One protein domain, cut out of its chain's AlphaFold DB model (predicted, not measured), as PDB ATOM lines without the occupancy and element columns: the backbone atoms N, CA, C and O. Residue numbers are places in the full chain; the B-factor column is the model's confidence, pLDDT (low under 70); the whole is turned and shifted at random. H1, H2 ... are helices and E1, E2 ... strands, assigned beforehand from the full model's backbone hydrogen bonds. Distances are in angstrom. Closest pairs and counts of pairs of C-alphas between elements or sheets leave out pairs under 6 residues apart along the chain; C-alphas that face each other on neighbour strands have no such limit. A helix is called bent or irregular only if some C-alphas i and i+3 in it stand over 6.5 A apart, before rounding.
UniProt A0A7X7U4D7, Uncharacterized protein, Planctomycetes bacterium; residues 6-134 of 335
ATOM      1  N   ILE A   6      28.517  94.069  52.020       97.44
ATOM      2  CA  ILE A   6      29.019  92.787  51.514       97.44
ATOM      3  C   ILE A   6      29.288  91.847  52.691       97.44
ATOM      4  O   ILE A   6      29.885  92.233  53.700       97.44
ATOM      5  N   LYS A   7      28.816  90.606  52.576       96.94
ATOM      6  CA  LYS A   7      29.122  89.530  53.518       96.94
ATOM      7  C   LYS A   7      30.129  88.601  52.869       96.94
ATOM      8  O   LYS A   7      29.783  87.896  51.926       96.94
ATOM      9  N   TYR A   8      31.349  88.598  53.382       98.00
ATOM     10  CA  TYR A   8      32.335  87.602  52.993       98.00
ATOM     11  C   TYR A   8      32.033  86.303  53.749       98.00
ATOM     12  O   TYR A   8      31.803  86.384  54.950       98.00
ATOM     13  N   PRO A   9      31.984  85.135  53.102       96.19
ATOM     14  CA  PRO A   9      31.817  83.834  53.775       96.19
ATOM     15  C   PRO A   9      33.164  83.251  54.273       96.19
ATOM     16  O   PRO A   9      34.223  83.798  53.976       96.19
ATOM     17  N   GLN A  10      33.146  82.123  54.987       94.69
ATOM     18  CA  GLN A  10      34.328  81.512  55.633       94.69
ATOM     19  C   GLN A  10      35.482  80.980  54.733       94.69
ATOM     20  O   GLN A  10      36.562  80.668  55.236       94.69
ATOM     21  N   TRP A  11      35.311  80.826  53.418       93.69
ATOM     22  CA  TRP A  11      36.230  80.101  52.511       93.69
ATOM     23  C   TRP A  11      37.393  80.980  52.013       93.69
ATOM     24  O   TRP A  11      37.668  81.082  50.816       93.69
ATOM     25  N   TYR A  12      38.048  81.671  52.944       95.25
ATOM     26  CA  TYR A  12      38.900  82.832  52.679       95.25
ATOM     27  C   TYR A  12      40.129  82.575  51.793       95.25
ATOM     28  O   TYR A  12      40.596  83.483  51.100       95.25
ATOM     29  N   ASP A  13      40.631  81.341  51.747       96.00
ATOM     30  CA  ASP A  13      41.706  80.957  50.825       96.00
ATOM     31  C   ASP A  13      41.254  80.860  49.371       96.00
ATOM     32  O   ASP A  13      42.074  80.950  48.462       96.00
ATOM     33  N   GLN A  14      39.951  80.720  49.137       96.38
ATOM     34  CA  GLN A  14      39.367  80.565  47.809       96.38
ATOM     35  C   GLN A  14      38.655  81.820  47.302       96.38
ATOM     36  O   GLN A  14      38.090  81.782  46.213       96.38
ATOM     37  N   PHE A  15      38.698  82.936  48.035       97.12
ATOM     38  CA  PHE A  15      38.045  84.186  47.635       97.12
ATOM     39  C   PHE A  15      38.376  84.615  46.201       97.12
ATOM     40  O   PHE A  15      37.468  84.750  45.381       97.12
ATOM     41  N   HIS A  16      39.663  84.707  45.866       94.88
ATOM     42  CA  HIS A  16      40.122  85.133  44.541       94.88
ATOM     43  C   HIS A  16      39.719  84.167  43.413       94.88
ATOM     44  O   HIS A  16      39.511  84.594  42.282       94.88
ATOM     45  N   ASN A  17      39.533  82.880  43.719       95.94
ATOM     46  CA  ASN A  17      39.049  81.883  42.757       95.94
ATOM     47  C   ASN A  17      37.523  81.895  42.605       95.94
ATOM     48  O   ASN A  17      36.976  81.240  41.719       95.94
ATOM     49  N   ARG A  18      36.822  82.597  43.499       95.75
ATOM     50  CA  ARG A  18      35.360  82.576  43.627       95.75
ATOM     51  C   ARG A  18      34.727  83.949  43.428       95.75
ATOM     52  O   ARG A  18      33.551  84.120  43.729       95.75
ATOM     53  N   GLY A  19      35.501  84.887  42.886       94.88
ATOM     54  CA  GLY A  19      35.040  86.215  42.498       94.88
ATOM     55  C   GLY A  19      35.078  87.260  43.607       94.88
ATOM     56  O   GLY A  19      34.581  88.348  43.368       94.88
ATOM     57  N   TYR A  20      35.669  86.958  44.768       96.44
ATOM     58  CA  TYR A  20      35.846  87.937  45.838       96.44
ATOM     59  C   TYR A  20      37.222  88.599  45.748       96.44
ATOM     60  O   TYR A  20      38.257  87.931  45.871       96.44
ATOM     61  N   ASP A  21      37.225  89.920  45.606       96.69
ATOM     62  CA  ASP A  21      38.397  90.776  45.776       96.69
ATOM     63  C   ASP A  21      38.213  91.589  47.055       96.69
ATOM     64  O   ASP A  21      37.619  92.664  47.072       96.69
ATOM     65  N   VAL A  22      38.751  91.065  48.154       96.69
ATOM     66  CA  VAL A  22      38.543  91.643  49.487       96.69
ATOM     67  C   VAL A  22      39.107  93.053  49.644       96.69
ATOM     68  O   VAL A  22      38.732  93.728  50.598       96.69
ATOM     69  N   VAL A  23      39.997  93.515  48.759       96.69
ATOM     70  CA  VAL A  23      40.517  94.890  48.795       96.69
ATOM     71  C   VAL A  23      39.563  95.809  48.040       96.69
ATOM     72  O   VAL A  23      39.089  96.796  48.607       96.69
ATOM     73  N   VAL A  24      39.241  95.466  46.790       97.75
ATOM     74  CA  VAL A  24      38.374  96.280  45.922       97.75
ATOM     75  C   VAL A  24      36.939  96.301  46.442       97.75
ATOM     76  O   VAL A  24      36.380  97.370  46.668       97.75
ATOM     77  N   GLU A  25      36.353  95.146  46.741       97.56
ATOM     78  CA  GLU A  25      34.963  95.059  47.201       97.56
ATOM     79  C   GLU A  25      34.786  95.718  48.579       97.56
ATOM     80  O   GLU A  25      33.783  96.374  48.856       97.56
ATOM     81  N   THR A  26      35.792  95.655  49.449       96.81
ATOM     82  CA  THR A  26      35.762  96.411  50.710       96.81
ATOM     83  C   THR A  26      35.783  97.924  50.466       96.81
ATOM     84  O   THR A  26      35.164  98.683  51.222       96.81
ATOM     85  N   ALA A  27      36.462  98.397  49.419       96.56
ATOM     86  CA  ALA A  27      36.452  99.804  49.027       96.56
ATOM     87  C   ALA A  27      35.100 100.229  48.423       96.56
ATOM     88  O   ALA A  27      34.603 101.303  48.781       96.56
ATOM     89  N   ASP A  28      34.476  99.374  47.615       97.31
ATOM     90  CA  ASP A  28      33.232  99.672  46.896       97.31
ATOM     91  C   ASP A  28      31.986  99.662  47.795       97.31
ATOM     92  O   ASP A  28      31.110 100.522  47.666       97.31
ATOM     93  N   PHE A  29      31.896  98.724  48.741       97.94
ATOM     94  CA  PHE A  29      30.727  98.587  49.616       97.94
ATOM     95  C   PHE A  29      30.786  99.541  50.824       97.94
ATOM     96  O   PHE A  29      31.857  99.913  51.313       97.94
ATOM     97  N   ASP A  30      29.626  99.944  51.361       97.94
ATOM     98  CA  ASP A  30      29.569 100.856  52.516       97.94
ATOM     99  C   ASP A  30      30.091 100.197  53.803       97.94
ATOM    100  O   ASP A  30      30.598 100.880  54.699       97.94
ATOM    101  N   ARG A  31      29.923  98.875  53.917       97.94
ATOM    102  CA  ARG A  31      30.288  98.066  55.082       97.94
ATOM    103  C   ARG A  31      30.602  96.620  54.695       97.94
ATOM    104  O   ARG A  31      30.122  96.131  53.675       97.94
ATOM    105  N   THR A  32      31.311  95.919  55.578       98.19
ATOM    106  CA  THR A  32      31.640  94.497  55.429       98.19
ATOM    107  C   THR A  32      31.258  93.701  56.677       98.19
ATOM    108  O   THR A  32      31.372  94.200  57.797       98.19
ATOM    109  N   TRP A  33      30.792  92.467  56.486       98.12
ATOM    110  CA  TRP A  33      30.592  91.478  57.550       98.12
ATOM    111  C   TRP A  33      31.354  90.201  57.216       98.12
ATOM    112  O   TRP A  33      31.404  89.786  56.057       98.12
ATOM    113  N   VAL A  34      31.941  89.590  58.237       98.56
ATOM    114  CA  VAL A  34      32.874  88.473  58.093       98.56
ATOM    115  C   VAL A  34      32.207  87.161  58.464       98.56
ATOM    116  O   VAL A  34      31.656  87.041  59.547       98.56
ATOM    117  N   GLY A  35      32.261  86.181  57.579       97.81
ATOM    118  CA  GLY A  35      31.760  84.842  57.827       97.81
ATOM    119  C   GLY A  35      32.684  84.141  58.804       97.81
ATOM    120  O   GLY A  35      33.789  83.749  58.447       97.81
ATOM    121  N   THR A  36      32.269  84.056  60.061       98.06
ATOM    122  CA  THR A  36      33.035  83.420  61.136       98.06
ATOM    123  C   THR A  36      32.582  81.985  61.359       98.06
ATOM    124  O   THR A  36      32.708  81.449  62.461       98.06
ATOM    125  N   GLU A  37      32.021  81.369  60.316       95.44
ATOM    126  CA  GLU A  37      31.326  80.107  60.449       95.44
ATOM    127  C   GLU A  37      32.311  78.936  60.537       95.44
ATOM    128  O   GLU A  37      33.286  78.841  59.789       95.44
ATOM    129  N   THR A  38      32.048  78.035  61.477       95.88
ATOM    130  CA  THR A  38      32.840  76.832  61.755       95.88
ATOM    131  C   THR A  38      31.894  75.655  61.922       95.88
ATOM    132  O   THR A  38      30.675  75.835  61.944       95.88
ATOM    133  N   ARG A  39      32.415  74.430  61.989       95.69
ATOM    134  CA  ARG A  39      31.583  73.225  61.884       95.69
ATOM    135  C   ARG A  39      31.951  72.219  62.953       95.69
ATOM    136  O   ARG A  39      33.071  72.225  63.466       95.69
ATOM    137  N   ASP A  40      31.007  71.351  63.297       96.12
ATOM    138  CA  ASP A  40      31.360  70.117  63.977       96.12
ATOM    139  C   ASP A  40      32.363  69.412  63.069       96.12
ATOM    140  O   ASP A  40      32.081  69.134  61.903       96.12
ATOM    141  N   TYR A  41      33.577  69.210  63.571       93.56
ATOM    142  CA  TYR A  41      34.710  68.923  62.695       93.56
ATOM    143  C   TYR A  41      34.525  67.631  61.879       93.56
ATOM    144  O   TYR A  41      34.961  67.563  60.734       93.56
ATOM    145  N   GLU A  42      33.819  66.652  62.450       91.62
ATOM    146  CA  GLU A  42      33.505  65.354  61.838       91.62
ATOM    147  C   GLU A  42      32.153  65.332  61.092       91.62
ATOM    148  O   GLU A  42      31.694  64.263  60.675       91.62
ATOM    149  N   ASP A  43      31.475  66.476  60.926       92.31
ATOM    150  CA  ASP A  43      30.244  66.542  60.135       92.31
ATOM    151  C   ASP A  43      30.514  66.090  58.691       92.31
ATOM    152  O   ASP A  43      31.436  66.556  58.021       92.31
ATOM    153  N   LYS A  44      29.697  65.162  58.188       90.00
ATOM    154  CA  LYS A  44      29.949  64.502  56.898       90.00
ATOM    155  C   LYS A  44      29.758  65.419  55.693       90.00
ATOM    156  O   LYS A  44      30.299  65.124  54.629       90.00
ATOM    157  N   GLN A  45      28.940  66.460  55.826       90.44
ATOM    158  CA  GLN A  45      28.585  67.351  54.728       90.44
ATOM    159  C   GLN A  45      29.394  68.649  54.777       90.44
ATOM    160  O   GLN A  45      29.791  69.159  53.730       90.44
ATOM    161  N   TRP A  46      29.620  69.177  55.977       87.00
ATOM    162  CA  TRP A  46      30.172  70.505  56.208       87.00
ATOM    163  C   TRP A  46      31.485  70.503  56.992       87.00
ATOM    164  O   TRP A  46      32.120  71.547  57.061       87.00
ATOM    165  N   GLY A  47      31.890  69.382  57.596       89.75
ATOM    166  CA  GLY A  47      33.038  69.300  58.502       89.75
ATOM    167  C   GLY A  47      34.391  69.661  57.877       89.75
ATOM    168  O   GLY A  47      34.519  69.964  56.691       89.75
ATOM    169  N   GLY A  48      35.439  69.615  58.702       90.25
ATOM    170  CA  GLY A  48      36.802  70.027  58.337       90.25
ATOM    171  C   GLY A  48      37.161  71.476  58.695       90.25
ATOM    172  O   GLY A  48      38.335  71.839  58.627       90.25
ATOM    173  N   ASP A  49      36.189  72.269  59.147       92.44
ATOM    174  CA  ASP A  49      36.366  73.675  59.521       92.44
ATOM    175  C   ASP A  49      36.520  73.836  61.042       92.44
ATOM    176  O   ASP A  49      35.533  73.840  61.781       92.44
ATOM    177  N   VAL A  50      37.766  73.977  61.515       96.69
ATOM    178  CA  VAL A  50      38.072  74.171  62.946       96.69
ATOM    179  C   VAL A  50      37.694  75.565  63.447       96.69
ATOM    180  O   VAL A  50      37.737  76.555  62.720       96.69
ATOM    181  N   GLN A  51      37.392  75.643  64.739       97.88
ATOM    182  CA  GLN A  51      36.843  76.806  65.432       97.88
ATOM    183  C   GLN A  51      37.704  78.068  65.287       97.88
ATOM    184  O   GLN A  51      37.180  79.158  65.053       97.88
ATOM    185  N   TYR A  52      39.033  77.930  65.369       98.62
ATOM    186  CA  TYR A  52      39.962  79.064  65.288       98.62
ATOM    187  C   TYR A  52      39.843  79.859  63.974       98.62
ATOM    188  O   TYR A  52      40.186  81.044  63.941       98.62
ATOM    189  N   LYS A  53      39.308  79.249  62.903       98.31
ATOM    190  CA  LYS A  53      39.009  79.931  61.634       98.31
ATOM    191  C   LYS A  53      38.235  81.229  61.863       98.31
ATOM    192  O   LYS A  53      38.594  82.263  61.298       98.31
ATOM    193  N   GLY A  54      37.208  81.185  62.718       98.25
ATOM    194  CA  GLY A  54      36.360  82.340  63.006       98.25
ATOM    195  C   GLY A  54      37.163  83.520  63.555       98.25
ATOM    196  O   GLY A  54      36.973  84.652  63.109       98.25
ATOM    197  N   TYR A  55      38.121  83.261  64.451       98.69
ATOM    198  CA  TYR A  55      38.999  84.301  64.981       98.69
ATOM    199  C   TYR A  55      39.945  84.849  63.910       98.69
ATOM    200  O   TYR A  55      40.045  86.068  63.734       98.69
ATOM    201  N   TYR A  56      40.629  83.954  63.187       98.56
ATOM    202  CA  TYR A  56      41.632  84.345  62.198       98.56
ATOM    203  C   TYR A  56      41.019  85.232  61.110       98.56
ATOM    204  O   TYR A  56      41.511  86.327  60.825       98.56
ATOM    205  N   LEU A  57      39.899  84.781  60.546       98.06
ATOM    206  CA  LEU A  57      39.230  85.451  59.443       98.06
ATOM    207  C   LEU A  57      38.619  86.796  59.861       98.06
ATOM    208  O   LEU A  57      38.786  87.787  59.147       98.06
ATOM    209  N   MET A  58      37.979  86.865  61.034       98.50
ATOM    210  CA  MET A  58      37.423  88.113  61.572       98.50
ATOM    211  C   MET A  58      38.504  89.172  61.795       98.50
ATOM    212  O   MET A  58      38.301  90.331  61.437       98.50
ATOM    213  N   ARG A  59      39.671  88.792  62.331       97.94
ATOM    214  CA  ARG A  59      40.804  89.717  62.492       97.94
ATOM    215  C   ARG A  59      41.383  90.154  61.146       97.94
ATOM    216  O   ARG A  59      41.612  91.344  60.961       97.94
ATOM    217  N   TRP A  60      41.582  89.226  60.209       98.50
ATOM    218  CA  TRP A  60      42.181  89.522  58.903       98.50
ATOM    219  C   TRP A  60      41.317  90.468  58.060       98.50
ATOM    220  O   TRP A  60      41.776  91.521  57.620       98.50
ATOM    221  N   LEU A  61      40.030  90.149  57.891       98.31
ATOM    222  CA  LEU A  61      39.097  91.034  57.189       98.31
ATOM    223  C   LEU A  61      38.748  92.284  58.005       98.31
ATOM    224  O   LEU A  61      38.379  93.306  57.427       98.31
ATOM    225  N   GLY A  62      38.884  92.227  59.332       97.50
ATOM    226  CA  GLY A  62      38.790  93.386  60.213       97.50
ATOM    227  C   GLY A  62      39.905  94.402  59.969       97.50
ATOM    228  O   GLY A  62      39.630  95.598  59.932       97.50
ATOM    229  N   GLU A  63      41.140  93.946  59.742       97.19
ATOM    230  CA  GLU A  63      42.259  94.815  59.365       97.19
ATOM    231  C   GLU A  63      42.044  95.429  57.973       97.19
ATOM    232  O   GLU A  63      42.111  96.648  57.837       97.19
ATOM    233  N   ILE A  64      41.691  94.615  56.969       97.69
ATOM    234  CA  ILE A  64      41.425  95.086  55.594       97.69
ATOM    235  C   ILE A  64      40.245  96.071  55.560       97.69
ATOM    236  O   ILE A  64      40.296  97.109  54.902       97.69
ATOM    237  N   GLY A  65      39.164  95.753  56.276       97.19
ATOM    238  CA  GLY A  65      37.952  96.567  56.338       97.19
ATOM    239  C   GLY A  65      38.058  97.793  57.233       97.19
ATOM    240  O   GLY A  65      37.294  98.745  57.051       97.19
ATOM    241  N   GLY A  66      38.958  97.782  58.217       96.00
ATOM    242  CA  GLY A  66      39.088  98.830  59.219       96.00
ATOM    243  C   GLY A  66      37.718  99.261  59.776       96.00
ATOM    244  O   GLY A  66      36.897  98.421  60.153       96.00
ATOM    245  N   PRO A  67      37.391 100.569  59.778       95.94
ATOM    246  CA  PRO A  67      36.093 101.061  60.244       95.94
ATOM    247  C   PRO A  67      34.871 100.562  59.456       95.94
ATOM    248  O   PRO A  67      33.751 100.712  59.952       95.94
ATOM    249  N   LYS A  68      35.036 100.036  58.231       97.62
ATOM    250  CA  LYS A  68      33.935  99.459  57.441       97.62
ATOM    251  C   LYS A  68      33.538  98.064  57.918       97.62
ATOM    252  O   LYS A  68      32.385  97.691  57.695       97.62
ATOM    253  N   CYS A  69      34.435  97.343  58.591       97.81
ATOM    254  CA  CYS A  69      34.131  96.041  59.167       97.81
ATOM    255  C   CYS A  69      33.153  96.200  60.339       97.81
ATOM    256  O   CYS A  69      33.476  96.776  61.382       97.81
ATOM    257  N   GLY A  70      31.919  95.752  60.128       96.50
ATOM    258  CA  GLY A  70      30.820  95.919  61.071       96.50
ATOM    259  C   GLY A  70      30.678  94.775  62.068       96.50
ATOM    260  O   GLY A  70      30.211  95.001  63.180       96.50
ATOM    261  N   GLY A  71      31.117  93.568  61.718       97.44
ATOM    262  CA  GLY A  71      30.979  92.411  62.592       97.44
ATOM    263  C   GLY A  71      31.213  91.082  61.891       97.44
ATOM    264  O   GLY A  71      31.565  91.036  60.711       97.44
ATOM    265  N   GLY A  72      31.000  90.011  62.648       98.38
ATOM    266  CA  GLY A  72      31.005  88.643  62.147       98.38
ATOM    267  C   GLY A  72      29.584  88.117  61.960       98.38
ATOM    268  O   GLY A  72      28.643  88.607  62.588       98.38
ATOM    269  N   TRP A  73      29.408  87.125  61.100       98.25
ATOM    270  CA  TRP A  73      28.158  86.402  60.936       98.25
ATOM    271  C   TRP A  73      28.399  84.898  60.901       98.25
ATOM    272  O   TRP A  73      29.414  84.454  60.376       98.25
ATOM    273  N   PHE A  74      27.463  84.133  61.459       97.94
ATOM    274  CA  PHE A  74      27.542  82.674  61.473       97.94
ATOM    275  C   PHE A  74      26.179  81.997  61.455       97.94
ATOM    276  O   PHE A  74      25.161  82.606  61.791       97.94
ATOM    277  N   ASP A  75      26.172  80.740  61.017       96.56
ATOM    278  CA  ASP A  75      24.979  79.947  60.738       96.56
ATOM    279  C   ASP A  75      24.933  78.639  61.563       96.56
ATOM    280  O   ASP A  75      25.938  78.268  62.179       96.56
ATOM    281  N   PRO A  76      23.767  77.965  61.662       96.06
ATOM    282  CA  PRO A  76      23.638  76.726  62.428       96.06
ATOM    283  C   PRO A  76      23.964  75.451  61.626       96.06
ATOM    284  O   PRO A  76      23.835  74.353  62.166       96.06
ATOM    285  N   TYR A  77      24.343  75.535  60.349       95.12
ATOM    286  CA  TYR A  77      24.575  74.363  59.505       95.12
ATOM    287  C   TYR A  77      25.803  73.576  59.957       95.12
ATOM    288  O   TYR A  77      26.859  74.144  60.218       95.12
ATOM    289  N   GLY A  78      25.661  72.249  60.043       93.50
ATOM    290  CA  GLY A  78      26.746  71.355  60.457       93.50
ATOM    291  C   GLY A  78      27.321  71.693  61.835       93.50
ATOM    292  O   GLY A  78      28.516  71.510  62.042       93.50
ATOM    293  N   THR A  79      26.513  72.255  62.742       94.69
ATOM    294  CA  THR A  79      26.925  72.577  64.117       94.69
ATOM    295  C   THR A  79      25.880  72.135  65.130       94.69
ATOM    296  O   THR A  79      24.676  72.336  64.925       94.69
ATOM    297  N   HIS A  80      26.366  71.621  66.254       96.56
ATOM    298  CA  HIS A  80      25.622  71.470  67.500       96.56
ATOM    299  C   HIS A  80      26.023  72.547  68.514       96.56
ATOM    300  O   HIS A  80      26.901  73.379  68.275       96.56
ATOM    301  N   GLU A  81      25.374  72.525  69.673       97.88
ATOM    302  CA  GLU A  81      25.322  73.616  70.638       97.88
ATOM    303  C   GLU A  81      26.706  74.088  71.094       97.88
ATOM    304  O   GLU A  81      26.921  75.293  71.232       97.88
ATOM    305  N   ASN A  82      27.643  73.156  71.298       96.94
ATOM    306  CA  ASN A  82      29.016  73.462  71.708       96.94
ATOM    307  C   ASN A  82      29.772  74.222  70.613       96.94
ATOM    308  O   ASN A  82      30.285  75.309  70.864       96.94
ATOM    309  N   THR A  83      29.781  73.704  69.387       97.00
ATOM    310  CA  THR A  83      30.444  74.371  68.262       97.00
ATOM    311  C   THR A  83      29.766  75.691  67.912       97.00
ATOM    312  O   THR A  83      30.427  76.669  67.570       97.00
ATOM    313  N   TYR A  84      28.441  75.764  68.042       98.19
ATOM    314  CA  TYR A  84      27.703  76.980  67.736       98.19
ATOM    315  C   TYR A  84      28.070  78.141  68.669       98.19
ATOM    316  O   TYR A  84      28.208  79.273  68.206       98.19
ATOM    317  N   VAL A  85      28.278  77.889  69.969       98.62
ATOM    318  CA  VAL A  85      28.787  78.937  70.874       98.62
ATOM    319  C   VAL A  85      30.263  79.235  70.665       98.62
ATOM    320  O   VAL A  85      30.660  80.384  70.839       98.62
ATOM    321  N   GLU A  86      31.067  78.264  70.232       98.62
ATOM    322  CA  GLU A  86      32.461  78.507  69.848       98.62
ATOM    323  C   GLU A  86      32.543  79.503  68.673       98.62
ATOM    324  O   GLU A  86      33.344  80.431  68.744       98.62
ATOM    325  N   GLN A  87      31.646  79.437  67.674       98.50
ATOM    326  CA  GLN A  87      31.550  80.472  66.621       98.50
ATOM    327  C   GLN A  87      31.374  81.878  67.222       98.50
ATOM    328  O   GLN A  87      32.065  82.828  66.838       98.50
ATOM    329  N   ALA A  88      30.489  82.019  68.213       98.69
ATOM    330  CA  ALA A  88      30.241  83.290  68.891       98.69
ATOM    331  C   ALA A  88      31.463  83.762  69.698       98.69
ATOM    332  O   ALA A  88      31.870  84.920  69.586       98.69
ATOM    333  N   ARG A  89      32.091  82.867  70.470       98.75
ATOM    334  CA  ARG A  89      33.300  83.167  71.253       98.75
ATOM    335  C   ARG A  89      34.446  83.629  70.364       98.75
ATOM    336  O   ARG A  89      35.043  84.662  70.649       98.75
ATOM    337  N   GLN A  90      34.705  82.918  69.270       98.75
ATOM    338  CA  GLN A  90      35.766  83.229  68.311       98.75
ATOM    339  C   GLN A  90      35.523  84.569  67.606       98.75
ATOM    340  O   GLN A  90      36.438  85.386  67.491       98.75
ATOM    341  N   THR A  91      34.270  84.846  67.233       98.69
ATOM    342  CA  THR A  91      33.856  86.140  66.669       98.69
ATOM    343  C   THR A  91      34.124  87.290  67.644       98.69
ATOM    344  O   THR A  91      34.692  88.314  67.261       98.69
ATOM    345  N   VAL A  92      33.760  87.127  68.921       98.50
ATOM    346  CA  VAL A  92      33.974  88.160  69.945       98.50
ATOM    347  C   VAL A  92      35.454  88.305  70.298       98.50
ATOM    348  O   VAL A  92      35.931  89.432  70.343       98.50
ATOM    349  N   LEU A  93      36.205  87.211  70.482       98.19
ATOM    350  CA  LEU A  93      37.661  87.234  70.718       98.19
ATOM    351  C   LEU A  93      38.413  88.002  69.626       98.19
ATOM    352  O   LEU A  93      39.420  88.668  69.891       98.19
ATOM    353  N   ALA A  94      37.908  87.941  68.397       97.62
ATOM    354  CA  ALA A  94      38.435  88.680  67.263       97.62
ATOM    355  C   ALA A  94      38.031  90.166  67.214       97.62
ATOM    356  O   ALA A  94      38.288  90.839  66.220       97.62
ATOM    357  N   ASP A  95      37.453  90.695  68.295       96.69
ATOM    358  CA  ASP A  95      37.020  92.086  68.451       96.69
ATOM    359  C   ASP A  95      35.894  92.520  67.485       96.69
ATOM    360  O   ASP A  95      35.730  93.704  67.168       96.69
ATOM    361  N   ALA A  96      35.052  91.581  67.035       97.00
ATOM    362  CA  ALA A  96      33.872  91.920  66.242       97.00
ATOM    363  C   ALA A  96      32.964  92.920  66.982       97.00
ATOM    364  O   ALA A  96      32.746  92.830  68.194       97.00
ATOM    365  N   ARG A  97      32.437  93.918  66.262       95.25
ATOM    366  CA  ARG A  97      31.519  94.934  66.824       95.25
ATOM    367  C   ARG A  97      30.079  94.443  66.898       95.25
ATOM    368  O   ARG A  97      29.321  94.908  67.743       95.25
ATOM    369  N   GLU A  98      29.736  93.490  66.045       96.94
ATOM    370  CA  GLU A  98      28.434  92.847  65.987       96.94
ATOM    371  C   GLU A  98      28.606  91.350  65.702       96.94
ATOM    372  O   GLU A  98      29.531  90.945  64.994       96.94
ATOM    373  N   MET A  99      27.694  90.542  66.243       96.12
ATOM    374  CA  MET A  99      27.455  89.169  65.804       96.12
ATOM    375  C   MET A  99      26.104  89.115  65.092       96.12
ATOM    376  O   MET A  99      25.078  89.441  65.692       96.12
ATOM    377  N   LEU A 100      26.092  88.671  63.839       97.12
ATOM    378  CA  LEU A 100      24.879  88.493  63.047       97.12
ATOM    379  C   LEU A 100      24.566  87.001  62.890       97.12
ATOM    380  O   LEU A 100      25.379  86.235  62.384       97.12
ATOM    381  N   LEU A 101      23.355  86.589  63.265       97.06
ATOM    382  CA  LEU A 101      22.928  85.191  63.149       97.06
ATOM    383  C   LEU A 101      22.293  84.935  61.773       97.06
ATOM    384  O   LEU A 101      21.255  85.516  61.438       97.06
ATOM    385  N   PHE A 102      22.921  84.088  60.960       93.31
ATOM    386  CA  PHE A 102      22.457  83.722  59.626       93.31
ATOM    387  C   PHE A 102      21.719  82.373  59.637       93.31
ATOM    388  O   PHE A 102      22.164  81.403  60.225       93.31
ATOM    389  N   CYS A 103      20.588  82.224  58.968       91.31
ATOM    390  CA  CYS A 103      19.587  83.254  58.725       91.31
ATOM    391  C   CYS A 103      18.330  82.873  59.503       91.31
ATOM    392  O   CYS A 103      18.189  81.729  59.931       91.31
ATOM    393  N   TYR A 104      17.418  83.828  59.699       93.50
ATOM    394  CA  TYR A 104      16.251  83.640  60.565       93.50
ATOM    395  C   TYR A 104      15.514  82.315  60.312       93.50
ATOM    396  O   TYR A 104      15.247  81.596  61.264       93.50
ATOM    397  N   GLY A 105      15.283  81.939  59.048       95.81
ATOM    398  CA  GLY A 105      14.656  80.658  58.706       95.81
ATOM    399  C   GLY A 105      15.448  79.439  59.194       95.81
ATOM    400  O   GLY A 105      14.880  78.545  59.813       95.81
ATOM    401  N   SER A 106      16.766  79.422  58.995       94.50
ATOM    402  CA  SER A 106      17.642  78.333  59.456       94.50
ATOM    403  C   SER A 106      17.688  78.211  60.978       94.50
ATOM    404  O   SER A 106      17.827  77.112  61.499       94.50
ATOM    405  N   LEU A 107      17.531  79.318  61.707       96.12
ATOM    406  CA  LEU A 107      17.523  79.321  63.175       96.12
ATOM    407  C   LEU A 107      16.243  78.715  63.776       96.12
ATOM    408  O   LEU A 107      16.214  78.425  64.970       96.12
ATOM    409  N   LEU A 108      15.192  78.521  62.974       96.69
ATOM    410  CA  LEU A 108      13.918  77.939  63.411       96.69
ATOM    411  C   LEU A 108      13.828  76.422  63.190       96.69
ATOM    412  O   LEU A 108      12.870  75.798  63.649       96.69
ATOM    413  N   HIS A 109      14.801  75.816  62.505       95.19
ATOM    414  CA  HIS A 109      14.754  74.412  62.091       95.19
ATOM    415  C   HIS A 109      16.077  73.679  62.354       95.19
ATOM    416  O   HIS A 109      17.116  74.295  62.580       95.19
ATOM    417  N   GLY A 110      16.041  72.342  62.307       94.00
ATOM    418  CA  GLY A 110      17.226  71.503  62.519       94.00
ATOM    419  C   GLY A 110      17.869  71.748  63.887       94.00
ATOM    420  O   GLY A 110      17.176  71.782  64.902       94.00
ATOM    421  N   THR A 111      19.186  71.952  63.903       95.69
ATOM    422  CA  THR A 111      19.961  72.292  65.111       95.69
ATOM    423  C   THR A 111      19.772  73.749  65.556       95.69
ATOM    424  O   THR A 111      20.074  74.086  66.699       95.69
ATOM    425  N   GLY A 112      19.212  74.616  64.699       97.44
ATOM    426  CA  GLY A 112      19.044  76.054  64.931       97.44
ATOM    427  C   GLY A 112      18.394  76.421  66.273       97.44
ATOM    428  O   GLY A 112      18.995  77.189  67.030       97.44
ATOM    429  N   PRO A 113      17.219  75.865  66.632       97.94
ATOM    430  CA  PRO A 113      16.556  76.192  67.892       97.94
ATOM    431  C   PRO A 113      17.400  75.880  69.136       97.94
ATOM    432  O   PRO A 113      17.481  76.714  70.042       97.94
ATOM    433  N   ALA A 114      18.058  74.715  69.171       98.31
ATOM    434  CA  ALA A 114      18.915  74.303  70.284       98.31
ATOM    435  C   ALA A 114      20.193  75.156  70.357       98.31
ATOM    436  O   ALA A 114      20.545  75.666  71.422       98.31
ATOM    437  N   ASN A 115      20.808  75.424  69.205       98.19
ATOM    438  CA  ASN A 115      21.959  76.311  69.050       98.19
ATOM    439  C   ASN A 115      21.679  77.724  69.587       98.19
ATOM    440  O   ASN A 115      22.444  78.262  70.390       98.19
ATOM    441  N   VAL A 116      20.542  78.323  69.218       97.62
ATOM    442  CA  VAL A 116      20.140  79.649  69.715       97.62
ATOM    443  C   VAL A 116      19.807  79.614  71.208       97.62
ATOM    444  O   VAL A 116      20.159  80.549  71.930       97.62
ATOM    445  N   ALA A 117      19.150  78.557  71.694       98.31
ATOM    446  CA  ALA A 117      18.883  78.394  73.122       98.31
ATOM    447  C   ALA A 117      20.187  78.345  73.928       98.31
ATOM    448  O   ALA A 117      20.308  79.053  74.930       98.31
ATOM    449  N   ARG A 118      21.189  77.600  73.449       98.25
ATOM    450  CA  ARG A 118      22.520  77.555  74.056       98.25
ATOM    451  C   ARG A 118      23.216  78.912  73.998       98.25
ATOM    452  O   ARG A 118      23.688  79.377  75.034       98.25
ATOM    453  N   LEU A 119      23.229  79.577  72.842       98.44
ATOM    454  CA  LEU A 119      23.852  80.894  72.678       98.44
ATOM    455  C   LEU A 119      23.311  81.909  73.689       98.44
ATOM    456  O   LEU A 119      24.089  82.637  74.302       98.44
ATOM    457  N   ARG A 120      21.993  81.924  73.929       98.12
ATOM    458  CA  ARG A 120      21.369  82.825  74.913       98.12
ATOM    459  C   ARG A 120      21.961  82.694  76.316       98.12
ATOM    460  O   ARG A 120      22.045  83.699  77.013       98.12
ATOM    461  N   THR A 121      22.399  81.497  76.711       98.31
ATOM    462  CA  THR A 121      23.038  81.288  78.021       98.31
ATOM    463  C   THR A 121      24.426  81.924  78.121       98.31
ATOM    464  O   THR A 121      24.854  82.264  79.220       98.31
ATOM    465  N   GLU A 122      25.110  82.149  76.994       98.31
ATOM    466  CA  GLU A 122      26.460  82.723  76.965       98.31
ATOM    467  C   GLU A 122      26.488  84.219  76.643       98.31
ATOM    468  O   GLU A 122      27.484  84.870  76.946       98.31
ATOM    469  N   ILE A 123      25.402  84.803  76.113       98.31
ATOM    470  CA  ILE A 123      25.323  86.237  75.760       98.31
ATOM    471  C   ILE A 123      25.861  87.168  76.867       98.31
ATOM    472  O   ILE A 123      26.693  88.022  76.551       98.31
ATOM    473  N   PRO A 124      25.477  87.035  78.157       98.38
ATOM    474  CA  PRO A 124      26.009  87.912  79.204       98.38
ATOM    475  C   PRO A 124      27.531  87.812  79.353       98.38
ATOM    476  O   PRO A 124      28.211  88.809  79.596       98.38
ATOM    477  N   GLY A 125      28.075  86.607  79.200       98.62
ATOM    478  CA  GLY A 125      29.505  86.348  79.250       98.62
ATOM    479  C   GLY A 125      30.242  86.829  77.997       98.62
ATOM    480  O   GLY A 125      31.325  87.393  78.111       98.62
ATOM    481  N   LEU A 126      29.622  86.717  76.820       98.75
ATOM    482  CA  LEU A 126      30.141  87.261  75.564       98.75
ATOM    483  C   LEU A 126      30.230  88.793  75.599       98.75
ATOM    484  O   LEU A 126      31.198  89.350  75.094       98.75
ATOM    485  N   PHE A 127      29.302  89.497  76.256       98.62
ATOM    486  CA  PHE A 127      29.444  90.944  76.475       98.62
ATOM    487  C   PHE A 127      30.620  91.296  77.396       98.62
ATOM    488  O   PHE A 127      31.327  92.269  77.135       98.62
ATOM    489  N   LYS A 128      30.873  90.497  78.444       98.50
ATOM    490  CA  LYS A 128      32.070  90.664  79.288       98.50
ATOM    491  C   LYS A 128      33.346  90.420  78.485       98.50
ATOM    492  O   LYS A 128      34.274  91.214  78.567       98.50
ATOM    493  N   LEU A 129      33.366  89.365  77.669       98.62
ATOM    494  CA  LEU A 129      34.473  89.064  76.766       98.62
ATOM    495  C   LEU A 129      34.727  90.216  75.788       98.62
ATOM    496  O   LEU A 129      35.865  90.647  75.643       98.62
ATOM    497  N   ALA A 130      33.666  90.764  75.188       98.25
ATOM    498  CA  ALA A 130      33.752  91.912  74.292       98.25
ATOM    499  C   ALA A 130      34.388  93.127  74.983       98.25
ATOM    500  O   ALA A 130      35.220  93.798  74.383       98.25
ATOM    501  N   ALA A 131      34.045  93.397  76.246       97.75
ATOM    502  CA  ALA A 131      34.657  94.479  77.015       97.75
ATOM    503  C   ALA A 131      36.152  94.237  77.300       97.75
ATOM    504  O   ALA A 131      36.927  95.188  77.274       97.75
ATOM    505  N   LEU A 132      36.558  92.982  77.530       97.31
ATOM    506  CA  LEU A 132      37.956  92.612  77.784       97.31
ATOM    507  C   LEU A 132      38.842  92.742  76.538       97.31
ATOM    508  O   LEU A 132      40.013  93.080  76.665       97.31
ATOM    509  N   VAL A 133      38.305  92.483  75.341       96.62
ATOM    510  CA  VAL A 133      39.081  92.519  74.084       96.62
ATOM    511  C   VAL A 133      39.013  93.856  73.350       96.62
ATOM    512  O   VAL A 133      39.902  94.153  72.548       96.62
ATOM    513  N   ARG A 134      37.977  94.667  73.601       95.19
ATOM    514  CA  ARG A 134      37.745  95.913  72.863       95.19
ATOM    515  C   ARG A 134      38.918  96.870  73.008       95.19
ATOM    516  O   ARG A 134      39.327  97.195  74.119       95.19
TER     517      ARG A 134
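This is residues 6 to 134 of the 335 residues of an uncharacterized protein of Planctomycetes bacterium (UniProt A0A7X7U4D7). A small, twisted sheet of four parallel strands has H3 and H4 over one face, and the bent helix H6 wraps round H4 with its two arms, clear of the sheet. The short helices H1 and H2 follow edge strand E1, and residues 13 to 19, partly in H1, stick out. The printed part has 129 residues with six named helices and four named strands, along the chain E1 H1 H2 E2 H3 E3 H4 E4 H5 H6; the sheet's order is E1 E2 E3 E4 and the class is mixed. It is compact, with a radius of gyration of the C-alphas of 14.1 A and spans of 38 by 35 by 25 A.

In the sheet, E1, residues 6 to 8, and E2, residues 31 to 35, are parallel at 24 degrees, with N 8 and O 33 2.9 A apart. E3, residues 69 to 74, is parallel to E2, with N 73 and O 34 2.7 A apart, and to E4, residues 99 to 101, with N 100 and O 72 2.8 A apart. From edge to edge the strands' lines turn by 88 degrees. H3, residues 52 to 68, has a height over the sheet of 8.2 A, over E2 and E3; H4, residues 81 to 93, is on the same face at 10.1 A, over E3 and only just E4, with 3 C-alphas, making two layers, helices on one face of a sheet. H3, with residues 52 to 58 alone, touches H4 at a steep tilt of 39 degrees, closest at the C-alphas of Tyr 55 and Gln 90, 4.8 A. H6, residues 112 to 133, was assigned as one helix by its hydrogen bonds but is bent, C-alphas 121 and 124 being 7.4 A apart. Its arm H6a, residues 112 to 121, touches H4, closest at the C-alphas of Glu 81 and Asn 115, 4.6 A; H6b, residues 124 to 133, touches H4 at a shallow tilt of 31 degrees, closest at the C-alphas of Val 92 and Ala 130, 5.7 A. H2, residues 24 to 28, only grazes the sheet; H1, residues 12 to 17, and H5, residues 104 to 107, are not on it. Every O i to N i+4 pair is within hydrogen-bond range in H2 and H6b, against 11 of 13 in H3, 8 of 9 in H4, 5 of 6 in H6a and 0 of 2 in H1, where 1 of 3 O i to N i+3 pairs is; H5 is too short for an i+4 pair.

E1 begins at C-alpha 6, (29.019, 92.787, 51.514), and H6b ends at C-alpha 133, (39.081, 92.519, 74.084). H3 is 22.7 A long, H4 18.4 A and E3 15.1 A.

The printed part has no cut. The link E2 to H3, residues 36 to 51, is long. No printed residue is under 70 in pLDDT.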